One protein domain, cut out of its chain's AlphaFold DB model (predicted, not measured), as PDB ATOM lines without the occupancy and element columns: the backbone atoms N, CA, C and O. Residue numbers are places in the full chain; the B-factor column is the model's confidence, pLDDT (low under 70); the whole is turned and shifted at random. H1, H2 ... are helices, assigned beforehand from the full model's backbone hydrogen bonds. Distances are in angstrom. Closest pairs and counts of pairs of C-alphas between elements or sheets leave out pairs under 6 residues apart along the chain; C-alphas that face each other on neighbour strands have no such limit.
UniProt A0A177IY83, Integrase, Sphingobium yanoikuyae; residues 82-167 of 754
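What this domain is: This is residues 82 to 167 of the 754 residues of the protein "Integrase" of Sphingobium yanoikuyae (UniProt A0A177IY83). What does one see first? A helical body is built round one long helix, H3, with H6 crossing it and H4 meeting H6 at a corner near Val 120 and Pro 145. Beside residues 101 to 105 of H3, the short H7 packs between H3, H1 and H2, while H5 touches no helix and has its last residue, Tyr 139, near Leu 103 of H3. What is it made of? The printed part has 86 residues with seven named helices, H1 to H7 in chain order, and no named strand; the class is all helix. It is compact, with a radius of gyration of the C-alphas of 12.6 A and spans of 35 by 26 by 19 A.

Where its parts are: Where do the helices begin? H1 is residues 82 to 85, with C-alpha 82 at (31.885, 18.681, -29.994), and H2 is residues 91 to 97. H3, the longest, is residues 100 to 113, 20.0 A from its first C-alpha at (47.415, 10.177, -24.002) to its last. Which follow? H4 is residues 120 to 130, 15.2 A long, and H5 is residues 133 to 139. H6 is residues 145 to 154, 14.1 A long, and H7 is residues 163 to 166, with C-alpha 166 at (42.738, 13.384, -30.293).

How they stand to each other: What does the hub, H3, touch? Residues 104 to 108 alone touch H6, about perpendicular at 87 degrees, the closest C-alphas being those of Leu 108 and Met 152, 6.6 A apart. Residues 110 to 111 alone only just touch H4, with 3 pairs of C-alphas within 8 A, the closest those of Leu 111 and Gly 126, 6.8 A apart. Residues 101 to 105 alone touch H7, the closest C-alphas being those of Ser 101 and Ala 166, 5.1 A apart. How do the others stand? H2 and H3 only just touch, only at the corner, with 3 such pairs, the closest the C-alphas of Glu 95 and Ser 101, 5.8 A apart. H7 touches H1 at the C-alphas of Ala 85 and Arg 164, 5.5 A, and H2 at those of Pro 91 and Ala 163, 5.4 A. H4 and H6 touch, about perpendicular at 79 degrees, with closest C-alphas at Val 120 and Pro 145, 5.5 A. What of H5 and the backbones? H5 is close to H3 but not clearly touching, at the C-alphas of Leu 103 and Tyr 139, 6.2 A. In H2, H3, H4 and H5 every O i to N i+4 pair is within hydrogen-bond range, in H6 5 of 6, and H1 and H7 are too short for one.

The domain as a whole: How large is it? The C-alphas farthest apart, those of His 88 and Lys 121, are 35.9 A apart. Is it continuous and sure? The printed part has no cut and no long link. Its mean pLDDT is 80.4, and residues 82 to 88 and residue 159 are under 70.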
ATOM      1  N   ASN A  82      32.249  17.455 -29.269       59.62
ATOM      2  CA  ASN A  82      31.885  18.681 -29.994       59.62
ATOM      3  C   ASN A  82      32.483  19.923 -29.308       59.62
ATOM      4  O   ASN A  82      33.150  20.710 -29.970       59.62
ATOM      5  N   LYS A  83      32.342  20.043 -27.974       59.88
ATOM      6  CA  LYS A  83      32.938  21.152 -27.206       59.88
ATOM      7  C   LYS A  83      34.460  21.261 -27.374       59.88
ATOM      8  O   LYS A  83      34.949  22.368 -27.555       59.88
ATOM      9  N   ILE A  84      35.212  20.153 -27.349       60.69
ATOM     10  CA  ILE A  84      36.670  20.221 -27.569       60.69
ATOM     11  C   ILE A  84      37.002  20.555 -29.033       60.69
ATOM     12  O   ILE A  84      37.845  21.417 -29.273       60.69
ATOM     13  N   ALA A  85      36.322  19.950 -30.011       59.78
ATOM     14  CA  ALA A  85      36.570  20.210 -31.434       59.78
ATOM     15  C   ALA A  85      36.285  21.668 -31.858       59.78
ATOM     16  O   ALA A  85      36.883  22.155 -32.815       59.78
ATOM     17  N   GLU A  86      35.394  22.366 -31.147       57.69
ATOM     18  CA  GLU A  86      35.046  23.779 -31.377       57.69
ATOM     19  C   GLU A  86      35.774  24.754 -30.430       57.69
ATOM     20  O   GLU A  86      35.631  25.968 -30.562       57.69
ATOM     21  N   SER A  87      36.582  24.247 -29.494       61.59
ATOM     22  CA  SER A  87      37.410  25.068 -28.600       61.59
ATOM     23  C   SER A  87      38.661  25.613 -29.300       61.59
ATOM     24  O   SER A  87      39.152  25.028 -30.267       61.59
ATOM     25  N   HIS A  88      39.237  26.693 -28.770       63.88
ATOM     26  CA  HIS A  88      40.522  27.246 -29.225       63.88
ATOM     27  C   HIS A  88      41.745  26.658 -28.489       63.88
ATOM     28  O   HIS A  88      42.795  27.293 -28.468       63.88
ATOM     29  N   LEU A  89      41.622  25.462 -27.893       71.19
ATOM     30  CA  LEU A  89      42.721  24.812 -27.169       71.19
ATOM     31  C   LEU A  89      43.938  24.575 -28.075       71.19
ATOM     32  O   LEU A  89      43.828  24.011 -29.167       71.19
ATOM     33  N   THR A  90      45.109  24.965 -27.583       76.00
ATOM     34  CA  THR A  90      46.409  24.646 -28.172       76.00
ATOM     35  C   THR A  90      46.775  23.171 -27.941       76.00
ATOM     36  O   THR A  90      46.202  22.511 -27.068       76.00
ATOM     37  N   PRO A  91      47.761  22.618 -28.677       75.38
ATOM     38  CA  PRO A  91      48.231  21.256 -28.438       75.38
ATOM     39  C   PRO A  91      48.734  21.010 -27.007       75.38
ATOM     40  O   PRO A  91      48.504  19.929 -26.485       75.38
ATOM     41  N   ALA A  92      49.348  22.002 -26.351       74.25
ATOM     42  CA  ALA A  92      49.838  21.861 -24.977       74.25
ATOM     43  C   ALA A  92      48.688  21.720 -23.962       74.25
ATOM     44  O   ALA A  92      48.701  20.812 -23.137       74.25
ATOM     45  N   GLU A  93      47.645  22.547 -24.077       76.00
ATOM     46  CA  GLU A  93      46.448  22.449 -23.223       76.00
ATOM     47  C   GLU A  93      45.661  21.149 -23.496       76.00
ATOM     48  O   GLU A  93      45.011  20.601 -22.607       76.00
ATOM     49  N   CYS A  94      45.742  20.605 -24.719       76.38
ATOM     50  CA  CYS A  94      45.199  19.281 -25.037       76.38
ATOM     51  C   CYS A  94      45.958  18.141 -24.332       76.38
ATOM     52  O   CYS A  94      45.321  17.170 -23.922       76.38
ATOM     53  N   GLU A  95      47.283  18.259 -24.186       78.00
ATOM     54  CA  GLU A  95      48.132  17.293 -23.472       78.00
ATOM     55  C   GLU A  95      47.952  17.380 -21.945       78.00
ATOM     56  O   GLU A  95      47.946  16.345 -21.281       78.00
ATOM     57  N   GLU A  96      47.703  18.573 -21.392       76.69
ATOM     58  CA  GLU A  96      47.352  18.762 -19.972       76.69
ATOM     59  C   GLU A  96      45.981  18.149 -19.618       76.69
ATOM     60  O   GLU A  96      45.830  17.506 -18.578       76.69
ATOM     61  N   LEU A  97      44.983  18.290 -20.501       71.88
ATOM     62  CA  LEU A  97      43.639  17.722 -20.312       71.88
ATOM     63  C   LEU A  97      43.566  16.197 -20.514       71.88
ATOM     64  O   LEU A  97      42.653  15.552 -19.996       71.88
ATOM     65  N   ASP A  98      44.473  15.623 -21.305       77.81
ATOM     66  CA  ASP A  98      44.541  14.189 -21.603       77.81
ATOM     67  C   ASP A  98      45.973  13.812 -22.024       77.81
ATOM     68  O   ASP A  98      46.323  13.980 -23.199       77.81
ATOM     69  N   PRO A  99      46.798  13.264 -21.113       76.12
ATOM     70  CA  PRO A  99      48.193  12.919 -21.401       76.12
ATOM     71  C   PRO A  99      48.385  11.903 -22.541       76.12
ATOM     72  O   PRO A  99      49.434  11.868 -23.183       76.12
ATOM     73  N   GLU A 100      47.373  11.088 -22.854       78.50
ATOM     74  CA  GLU A 100      47.415  10.177 -24.002       78.50
ATOM     75  C   GLU A 100      47.112  10.877 -25.343       78.50
ATOM     76  O   GLU A 100      47.343  10.286 -26.401       78.50
ATOM     77  N   SER A 101      46.591  12.111 -25.357       84.19
ATOM     78  CA  SER A 101      46.278  12.835 -26.603       84.19
ATOM     79  C   SER A 101      47.506  12.963 -27.517       84.19
ATOM     80  O   SER A 101      47.396  12.692 -28.716       84.19
ATOM     81  N   ALA A 102      48.682  13.232 -26.934       82.12
ATOM     82  CA  ALA A 102      49.987  13.244 -27.595       82.12
ATOM     83  C   ALA A 102      50.283  11.926 -28.331       82.12
ATOM     84  O   ALA A 102      50.568  11.916 -29.531       82.12
ATOM     85  N   LEU A 103      50.172  10.801 -27.611       86.56
ATOM     86  CA  LEU A 103      50.382   9.449 -28.135       86.56
ATOM     87  C   LEU A 103      49.414   9.159 -29.289       86.56
ATOM     88  O   LEU A 103      49.830   8.677 -30.345       86.56
ATOM     89  N   ARG A 104      48.124   9.474 -29.120       87.62
ATOM     90  CA  ARG A 104      47.098   9.215 -30.141       87.62
ATOM     91  C   ARG A 104      47.325  10.064 -31.394       87.62
ATOM     92  O   ARG A 104      47.218   9.539 -32.502       87.62
ATOM     93  N   LEU A 105      47.692  11.338 -31.243       87.06
ATOM     94  CA  LEU A 105      47.995  12.236 -32.360       87.06
ATOM     95  C   LEU A 105      49.259  11.803 -33.119       87.06
ATOM     96  O   LEU A 105      49.239  11.742 -34.349       87.06
ATOM     97  N   ALA A 106      50.332  11.456 -32.401       85.81
ATOM     98  CA  ALA A 106      51.569  10.940 -32.989       85.81
ATOM     99  C   ALA A 106      51.326   9.624 -33.749       85.81
ATOM    100  O   ALA A 106      51.723   9.497 -34.905       85.81
ATOM    101  N   THR A 107      50.587   8.691 -33.138       86.06
ATOM    102  CA  THR A 107      50.196   7.403 -33.741       86.06
ATOM    103  C   THR A 107      49.433   7.593 -35.053       86.06
ATOM    104  O   THR A 107      49.740   6.945 -36.051       86.06
ATOM    105  N   LEU A 108      48.445   8.495 -35.078       86.50
ATOM    106  CA  LEU A 108      47.651   8.758 -36.281       86.50
ATOM    107  C   LEU A 108      48.479   9.426 -37.382       86.50
ATOM    108  O   LEU A 108      48.415   8.992 -38.528       86.50
ATOM    109  N   ARG A 109      49.293  10.434 -37.045       87.25
ATOM    110  CA  ARG A 109      50.143  11.135 -38.021       87.25
ATOM    111  C   ARG A 109      51.242  10.237 -38.603       87.25
ATOM    112  O   ARG A 109      51.552  10.379 -39.781       87.25
ATOM    113  N   LEU A 110      51.787   9.299 -37.822       87.88
ATOM    114  CA  LEU A 110      52.731   8.279 -38.296       87.88
ATOM    115  C   LEU A 110      52.095   7.383 -39.372       87.88
ATOM    116  O   LEU A 110      52.635   7.240 -40.466       87.88
ATOM    117  N   LEU A 111      50.931   6.804 -39.063       87.25
ATOM    118  CA  LEU A 111      50.247   5.865 -39.952       87.25
ATOM    119  C   LEU A 111      49.663   6.554 -41.196       87.25
ATOM    120  O   LEU A 111      49.749   5.995 -42.288       87.25
ATOM    121  N   ASP A 112      49.136   7.776 -41.056       85.12
ATOM    122  CA  ASP A 112      48.675   8.594 -42.184       85.12
ATOM    123  C   ASP A 112      49.837   8.961 -43.128       85.12
ATOM    124  O   ASP A 112      49.697   8.826 -44.343       85.12
ATOM    125  N   ARG A 113      50.996   9.386 -42.590       85.81
ATOM    126  CA  ARG A 113      52.188   9.745 -43.389       85.81
ATOM    127  C   ARG A 113      52.697   8.573 -44.229       85.81
ATOM    128  O   ARG A 113      53.158   8.788 -45.346       85.81
ATOM    129  N   ASN A 114      52.586   7.359 -43.696       85.75
ATOM    130  CA  ASN A 114      53.056   6.137 -44.344       85.75
ATOM    131  C   ASN A 114      51.931   5.391 -45.098       85.75
ATOM    132  O   ASN A 114      52.111   4.250 -45.512       85.75
ATOM    133  N   GLY A 115      50.763   6.023 -45.293       83.44
ATOM    134  CA  GLY A 115      49.672   5.497 -46.126       83.44
ATOM    135  C   GLY A 115      48.990   4.228 -45.596       83.44
ATOM    136  O   GLY A 115      48.353   3.504 -46.365       83.44
ATOM    137  N   VAL A 116      49.120   3.926 -44.301       86.38
ATOM    138  CA  VAL A 116      48.710   2.634 -43.734       86.38
ATOM    139  C   VAL A 116      47.184   2.493 -43.716       86.38
ATOM    140  O   VAL A 116      46.463   3.284 -43.107       86.38
ATOM    141  N   MET A 117      46.670   1.444 -44.362       85.44
ATOM    142  CA  MET A 117      45.227   1.201 -44.461       85.44
ATOM    143  C   MET A 117      44.585   0.870 -43.102       85.44
ATOM    144  O   MET A 117      45.170   0.188 -42.264       85.44
ATOM    145  N   THR A 118      43.304   1.216 -42.932       82.38
ATOM    146  CA  THR A 118      42.512   1.022 -41.693       82.38
ATOM    147  C   THR A 118      42.173  -0.446 -41.343       82.38
ATOM    148  O   THR A 118      41.281  -0.731 -40.535       82.38
ATOM    149  N   GLY A 119      42.851  -1.419 -41.951       84.31
ATOM    150  CA  GLY A 119      42.739  -2.838 -41.620       84.31
ATOM    151  C   GLY A 119      43.626  -3.198 -40.429       84.31
ATOM    152  O   GLY A 119      44.785  -2.809 -40.394       84.31
ATOM    153  N   VAL A 120      43.129  -4.002 -39.481       86.75
ATOM    154  CA  VAL A 120      43.882  -4.381 -38.262       86.75
ATOM    155  C   VAL A 120      45.248  -5.001 -38.600       86.75
ATOM    156  O   VAL A 120      46.249  -4.653 -37.982       86.75
ATOM    157  N   LYS A 121      45.310  -5.855 -39.635       87.06
ATOM    158  CA  LYS A 121      46.569  -6.437 -40.136       87.06
ATOM    159  C   LYS A 121      47.524  -5.391 -40.729       87.06
ATOM    160  O   LYS A 121      48.718  -5.480 -40.487       87.06
ATOM    161  N   ALA A 122      47.006  -4.407 -41.468       86.62
ATOM    162  CA  ALA A 122      47.814  -3.340 -42.063       86.62
ATOM    163  C   ALA A 122      48.371  -2.392 -40.990       86.62
ATOM    164  O   ALA A 122      49.553  -2.083 -41.016       86.62
ATOM    165  N   ILE A 123      47.562  -2.025 -39.990       89.19
ATOM    166  CA  ILE A 123      48.006  -1.255 -38.816       89.19
ATOM    167  C   ILE A 123      49.091  -2.020 -38.043       89.19
ATOM    168  O   ILE A 123      50.111  -1.444 -37.685       89.19
ATOM    169  N   SER A 124      48.911  -3.329 -37.834       88.94
ATOM    170  CA  SER A 124      49.916  -4.165 -37.162       88.94
ATOM    171  C   SER A 124      51.230  -4.273 -37.946       88.94
ATOM    172  O   SER A 124      52.288  -4.322 -37.326       88.94
ATOM    173  N   ALA A 125      51.179  -4.296 -39.283       86.62
ATOM    174  CA  ALA A 125      52.370  -4.257 -40.133       86.62
ATOM    175  C   ALA A 125      53.042  -2.873 -40.097       86.62
ATOM    176  O   ALA A 125      54.241  -2.784 -39.860       86.62
ATOM    177  N   GLY A 126      52.263  -1.792 -40.216       86.38
ATOM    178  CA  GLY A 126      52.763  -0.417 -40.129       86.38
ATOM    179  C   GLY A 126      53.412  -0.083 -38.781       86.38
ATOM    180  O   GLY A 126      54.336   0.722 -38.738       86.38
ATOM    181  N   PHE A 127      53.005  -0.730 -37.684       89.44
ATOM    182  CA  PHE A 127      53.742  -0.643 -36.419       89.44
ATOM    183  C   PHE A 127      55.053  -1.434 -36.431       89.44
ATOM    184  O   PHE A 127      56.060  -0.902 -35.977       89.44
ATOM    185  N   ALA A 128      55.071  -2.648 -36.983       85.38
ATOM    186  CA  ALA A 128      56.306  -3.427 -37.113       85.38
ATOM    187  C   ALA A 128      57.356  -2.747 -38.017       85.38
ATOM    188  O   ALA A 128      58.550  -2.955 -37.822       85.38
ATOM    189  N   GLU A 129      56.921  -1.931 -38.982       84.81
ATOM    190  CA  GLU A 129      57.796  -1.234 -39.935       84.81
ATOM    191  C   GLU A 129      58.164   0.204 -39.512       84.81
ATOM    192  O   GLU A 129      59.212   0.713 -39.911       84.81
ATOM    193  N   HIS A 130      57.321   0.889 -38.725       85.00
ATOM    194  CA  HIS A 130      57.468   2.334 -38.477       85.00
ATOM    195  C   HIS A 130      57.420   2.774 -37.004       85.00
ATOM    196  O   HIS A 130      57.616   3.961 -36.733       85.00
ATOM    197  N   TRP A 131      57.173   1.881 -36.038       89.31
ATOM    198  CA  TRP A 131      57.247   2.236 -34.614       89.31
ATOM    199  C   TRP A 131      58.710   2.253 -34.151       89.31
ATOM    200  O   TRP A 131      59.262   1.242 -33.718       89.31
ATOM    201  N   THR A 132      59.373   3.401 -34.311       85.19
ATOM    202  CA  THR A 132      60.812   3.537 -34.040       85.19
ATOM    203  C   THR A 132      61.149   3.380 -32.548       85.19
ATOM    204  O   THR A 132      60.313   3.672 -31.687       85.19
ATOM    205  N   PRO A 133      62.401   3.010 -32.200       81.62
ATOM    206  CA  PRO A 133      62.867   3.004 -30.811       81.62
ATOM    207  C   PRO A 133      62.703   4.356 -30.097       81.62
ATOM    208  O   PRO A 133      62.494   4.389 -28.890       81.62
ATOM    209  N   GLU A 134      62.735   5.469 -30.835       81.56
ATOM    210  CA  GLU A 134      62.488   6.821 -30.314       81.56
ATOM    211  C   GLU A 134      61.025   7.017 -29.883       81.56
ATOM    212  O   GLU A 134      60.757   7.574 -28.818       81.56
ATOM    213  N   LEU A 135      60.065   6.518 -30.673       82.31
ATOM    214  CA  LEU A 135      58.647   6.510 -30.299       82.31
ATOM    215  C   LEU A 135      58.390   5.566 -29.122       82.31
ATOM    216  O   LEU A 135      57.617   5.911 -28.231       82.31
ATOM    217  N   HIS A 136      59.081   4.424 -29.080       83.12
ATOM    218  CA  HIS A 136      59.010   3.495 -27.955       83.12
ATOM    219  C   HIS A 136      59.553   4.116 -26.656       83.12
ATOM    220  O   HIS A 136      58.899   4.036 -25.620       83.12
ATOM    221  N   ALA A 137      60.684   4.825 -26.717       82.12
ATOM    222  CA  ALA A 137      61.244   5.549 -25.578       82.12
ATOM    223  C   ALA A 137      60.372   6.736 -25.120       82.12
ATOM    224  O   ALA A 137      60.377   7.069 -23.937       82.12
ATOM    225  N   LYS A 138      59.621   7.375 -26.032       81.69
ATOM    226  CA  LYS A 138      58.763   8.529 -25.711       81.69
ATOM    227  C   LYS A 138      57.353   8.153 -25.234       81.69
ATOM    228  O   LYS A 138      56.791   8.880 -24.420       81.69
ATOM    229  N   TYR A 139      56.768   7.069 -25.749       81.00
ATOM    230  CA  TYR A 139      55.356   6.724 -25.519       81.00
ATOM    231  C   TYR A 139      55.090   5.253 -25.136       81.00
ATOM    232  O   TYR A 139      53.934   4.895 -24.915       81.00
ATOM    233  N   GLY A 140      56.114   4.399 -25.039       84.62
ATOM    234  CA  GLY A 140      55.971   2.993 -24.654       84.62
ATOM    235  C   GLY A 140      55.594   2.049 -25.803       84.62
ATOM    236  O   GLY A 140      55.983   2.234 -26.962       84.62
ATOM    237  N   GLU A 141      54.908   0.953 -25.479       85.19
ATOM    238  CA  GLU A 141      54.503  -0.064 -26.460       85.19
ATOM    239  C   GLU A 141      53.495   0.473 -27.493       85.19
ATOM    240  O   GLU A 141      52.705   1.378 -27.222       85.19
ATOM    241  N   ALA A 142      53.511  -0.106 -28.698       85.00
ATOM    242  CA  ALA A 142      52.603   0.285 -29.773       85.00
ATOM    243  C   ALA A 142      51.131  -0.006 -29.389       85.00
ATOM    244  O   ALA A 142      50.804  -1.152 -29.061       85.00
ATOM    245  N   PRO A 143      50.209   0.978 -29.452       87.12
ATOM    246  CA  PRO A 143      48.831   0.770 -29.011       87.12
ATOM    247  C   PRO A 143      48.086  -0.299 -29.821       87.12
ATOM    248  O   PRO A 143      48.257  -0.420 -31.035       87.12
ATOM    249  N   ASN A 144      47.187  -1.036 -29.157       87.25
ATOM    250  CA  ASN A 144      46.462  -2.165 -29.750       87.25
ATOM    251  C   ASN A 144      45.834  -1.807 -31.125       87.25
ATOM    252  O   ASN A 144      44.992  -0.901 -31.190       87.25
ATOM    253  N   PRO A 145      46.154  -2.538 -32.217       88.00
ATOM    254  CA  PRO A 145      45.659  -2.248 -33.566       88.00
ATOM    255  C   PRO A 145      44.130  -2.154 -33.724       88.00
ATOM    256  O   PRO A 145      43.655  -1.451 -34.617       88.00
ATOM    257  N   HIS A 146      43.328  -2.798 -32.863       83.81
ATOM    258  CA  HIS A 146      41.869  -2.607 -32.845       83.81
ATOM    259  C   HIS A 146      41.468  -1.221 -32.317       83.81
ATOM    260  O   HIS A 146      40.578  -0.574 -32.877       83.81
ATOM    261  N   THR A 147      42.141  -0.747 -31.268       84.19
ATOM    262  CA  THR A 147      41.947   0.588 -30.687       84.19
ATOM    263  C   THR A 147      42.411   1.670 -31.664       84.19
ATOM    264  O   THR A 147      41.700   2.648 -31.890       84.19
ATOM    265  N   VAL A 148      43.534   1.449 -32.347       85.31
ATOM    266  CA  VAL A 148      44.071   2.369 -33.363       85.31
ATOM    267  C   VAL A 148      43.179   2.423 -34.606       85.31
ATOM    268  O   VAL A 148      42.863   3.514 -35.082       85.31
ATOM    269  N   LYS A 149      42.650   1.281 -35.073       85.88
ATOM    270  CA  LYS A 149      41.619   1.245 -36.129       85.88
ATOM    271  C   LYS A 149      40.398   2.091 -35.761       85.88
ATOM    272  O   LYS A 149      39.816   2.755 -36.621       85.88
ATOM    273  N   ARG A 150      39.997   2.064 -34.486       81.38
ATOM    274  CA  ARG A 150      38.909   2.897 -33.971       81.38
ATOM    275  C   ARG A 150      39.289   4.381 -33.992       81.38
ATOM    276  O   ARG A 150      38.484   5.186 -34.454       81.38
ATOM    277  N   TRP A 151      40.500   4.741 -33.558       87.25
ATOM    278  CA  TRP A 151      40.994   6.121 -33.610       87.25
ATOM    279  C   TRP A 151      41.021   6.671 -35.039       87.25
ATOM    280  O   TRP A 151      40.431   7.721 -35.269       87.25
ATOM    281  N   MET A 152      41.575   5.939 -36.015       81.69
ATOM    282  CA  MET A 152      41.650   6.378 -37.423       81.69
ATOM    283  C   MET A 152      40.295   6.805 -38.011       81.69
ATOM    284  O   MET A 152      40.263   7.677 -38.880       81.69
ATOM    285  N   ARG A 153      39.196   6.209 -37.521       79.12
ATOM    286  CA  ARG A 153      37.800   6.491 -37.899       79.12
ATOM    287  C   ARG A 153      37.133   7.609 -37.078       79.12
ATOM    288  O   ARG A 153      36.195   8.227 -37.565       79.12
ATOM    289  N   GLU A 154      37.539   7.819 -35.826       74.62
ATOM    290  CA  GLU A 154      36.819   8.647 -34.830       74.62
ATOM    291  C   GLU A 154      37.581   9.911 -34.376       74.62
ATOM    292  O   GLU A 154      37.147  10.565 -33.418       74.62
ATOM    293  N   ARG A 155      38.736  10.202 -34.991       77.75
ATOM    294  CA  ARG A 155      39.721  11.216 -34.571       77.75
ATOM    295  C   ARG A 155      40.310  11.939 -35.803       77.75
ATOM    296  O   ARG A 155      41.408  11.607 -36.249       77.75
ATOM    297  N   GLY A 156      39.560  12.866 -36.400       73.94
ATOM    298  CA  GLY A 156      39.970  13.631 -37.591       73.94
ATOM    299  C   GLY A 156      40.027  12.852 -38.908       73.94
ATOM    300  O   GLY A 156      39.507  11.737 -39.013       73.94
ATOM    301  N   LYS A 157      40.658  13.447 -39.929       76.00
ATOM    302  CA  LYS A 157      40.787  12.906 -41.296       76.00
ATOM    303  C   LYS A 157      42.250  12.672 -41.679       76.00
ATOM    304  O   LYS A 157      43.156  13.277 -41.120       76.00
ATOM    305  N   VAL A 158      42.484  11.824 -42.680       77.44
ATOM    306  CA  VAL A 158      43.831  11.627 -43.244       77.44
ATOM    307  C   VAL A 158      44.345  12.956 -43.809       77.44
ATOM    308  O   VAL A 158      43.678  13.562 -44.645       77.44
ATOM    309  N   GLY A 159      45.503  13.409 -43.324       69.62
ATOM    310  CA  GLY A 159      46.103  14.705 -43.679       69.62
ATOM    311  C   GLY A 159      45.580  15.917 -42.891       69.62
ATOM    312  O   GLY A 159      46.205  16.970 -42.937       69.62
ATOM    313  N   ASP A 160      44.496  15.765 -42.125       73.94
ATOM    314  CA  ASP A 160      43.852  16.817 -41.327       73.94
ATOM    315  C   ASP A 160      43.493  16.241 -39.943       73.94
ATOM    316  O   ASP A 160      42.383  15.763 -39.689       73.94
ATOM    317  N   ARG A 161      44.516  16.172 -39.077       81.75
ATOM    318  CA  ARG A 161      44.467  15.606 -37.716       81.75
ATOM    319  C   ARG A 161      44.827  16.687 -36.698       81.75
ATOM    320  O   ARG A 161      46.014  16.979 -36.507       81.75
ATOM    321  N   ASP A 162      43.825  17.252 -36.037       78.75
ATOM    322  CA  ASP A 162      44.002  18.235 -34.963       78.75
ATOM    323  C   ASP A 162      44.293  17.555 -33.606       78.75
ATOM    324  O   ASP A 162      43.840  16.437 -33.348       78.75
ATOM    325  N   ALA A 163      45.024  18.236 -32.717       77.94
ATOM    326  CA  ALA A 163      45.236  17.780 -31.340       77.94
ATOM    327  C   ALA A 163      43.914  17.721 -30.557       77.94
ATOM    328  O   ALA A 163      43.646  16.734 -29.872       77.94
ATOM    329  N   ARG A 164      43.037  18.715 -30.760       76.00
ATOM    330  CA  ARG A 164      41.702  18.814 -30.149       76.00
ATOM    331  C   ARG A 164      40.849  17.580 -30.434       76.00
ATOM    332  O   ARG A 164      40.130  17.089 -29.567       76.00
ATOM    333  N   GLU A 165      40.954  17.023 -31.639       74.00
ATOM    334  CA  GLU A 165      40.218  15.812 -31.991       74.00
ATOM    335  C   GLU A 165      40.795  14.548 -31.345       74.00
ATOM    336  O   GLU A 165      40.042  13.588 -31.187       74.00
ATOM    337  N   ALA A 166      42.074  14.523 -30.943       77.69
ATOM    338  CA  ALA A 166      42.738  13.384 -30.293       77.69
ATOM    339  C   ALA A 166      42.372  13.225 -28.798       77.69
ATOM    340  O   ALA A 166      42.307  12.090 -28.305       77.69
ATOM    341  N   THR A 167      42.078  14.332 -28.112       78.44
ATOM    342  CA  THR A 167      41.724  14.441 -26.680       78.44
ATOM    343  C   THR A 167      40.413  13.725 -26.314       78.44
ATOM    344  O   THR A 167      39.451  13.671 -27.086       78.44
TER     345      THR A 167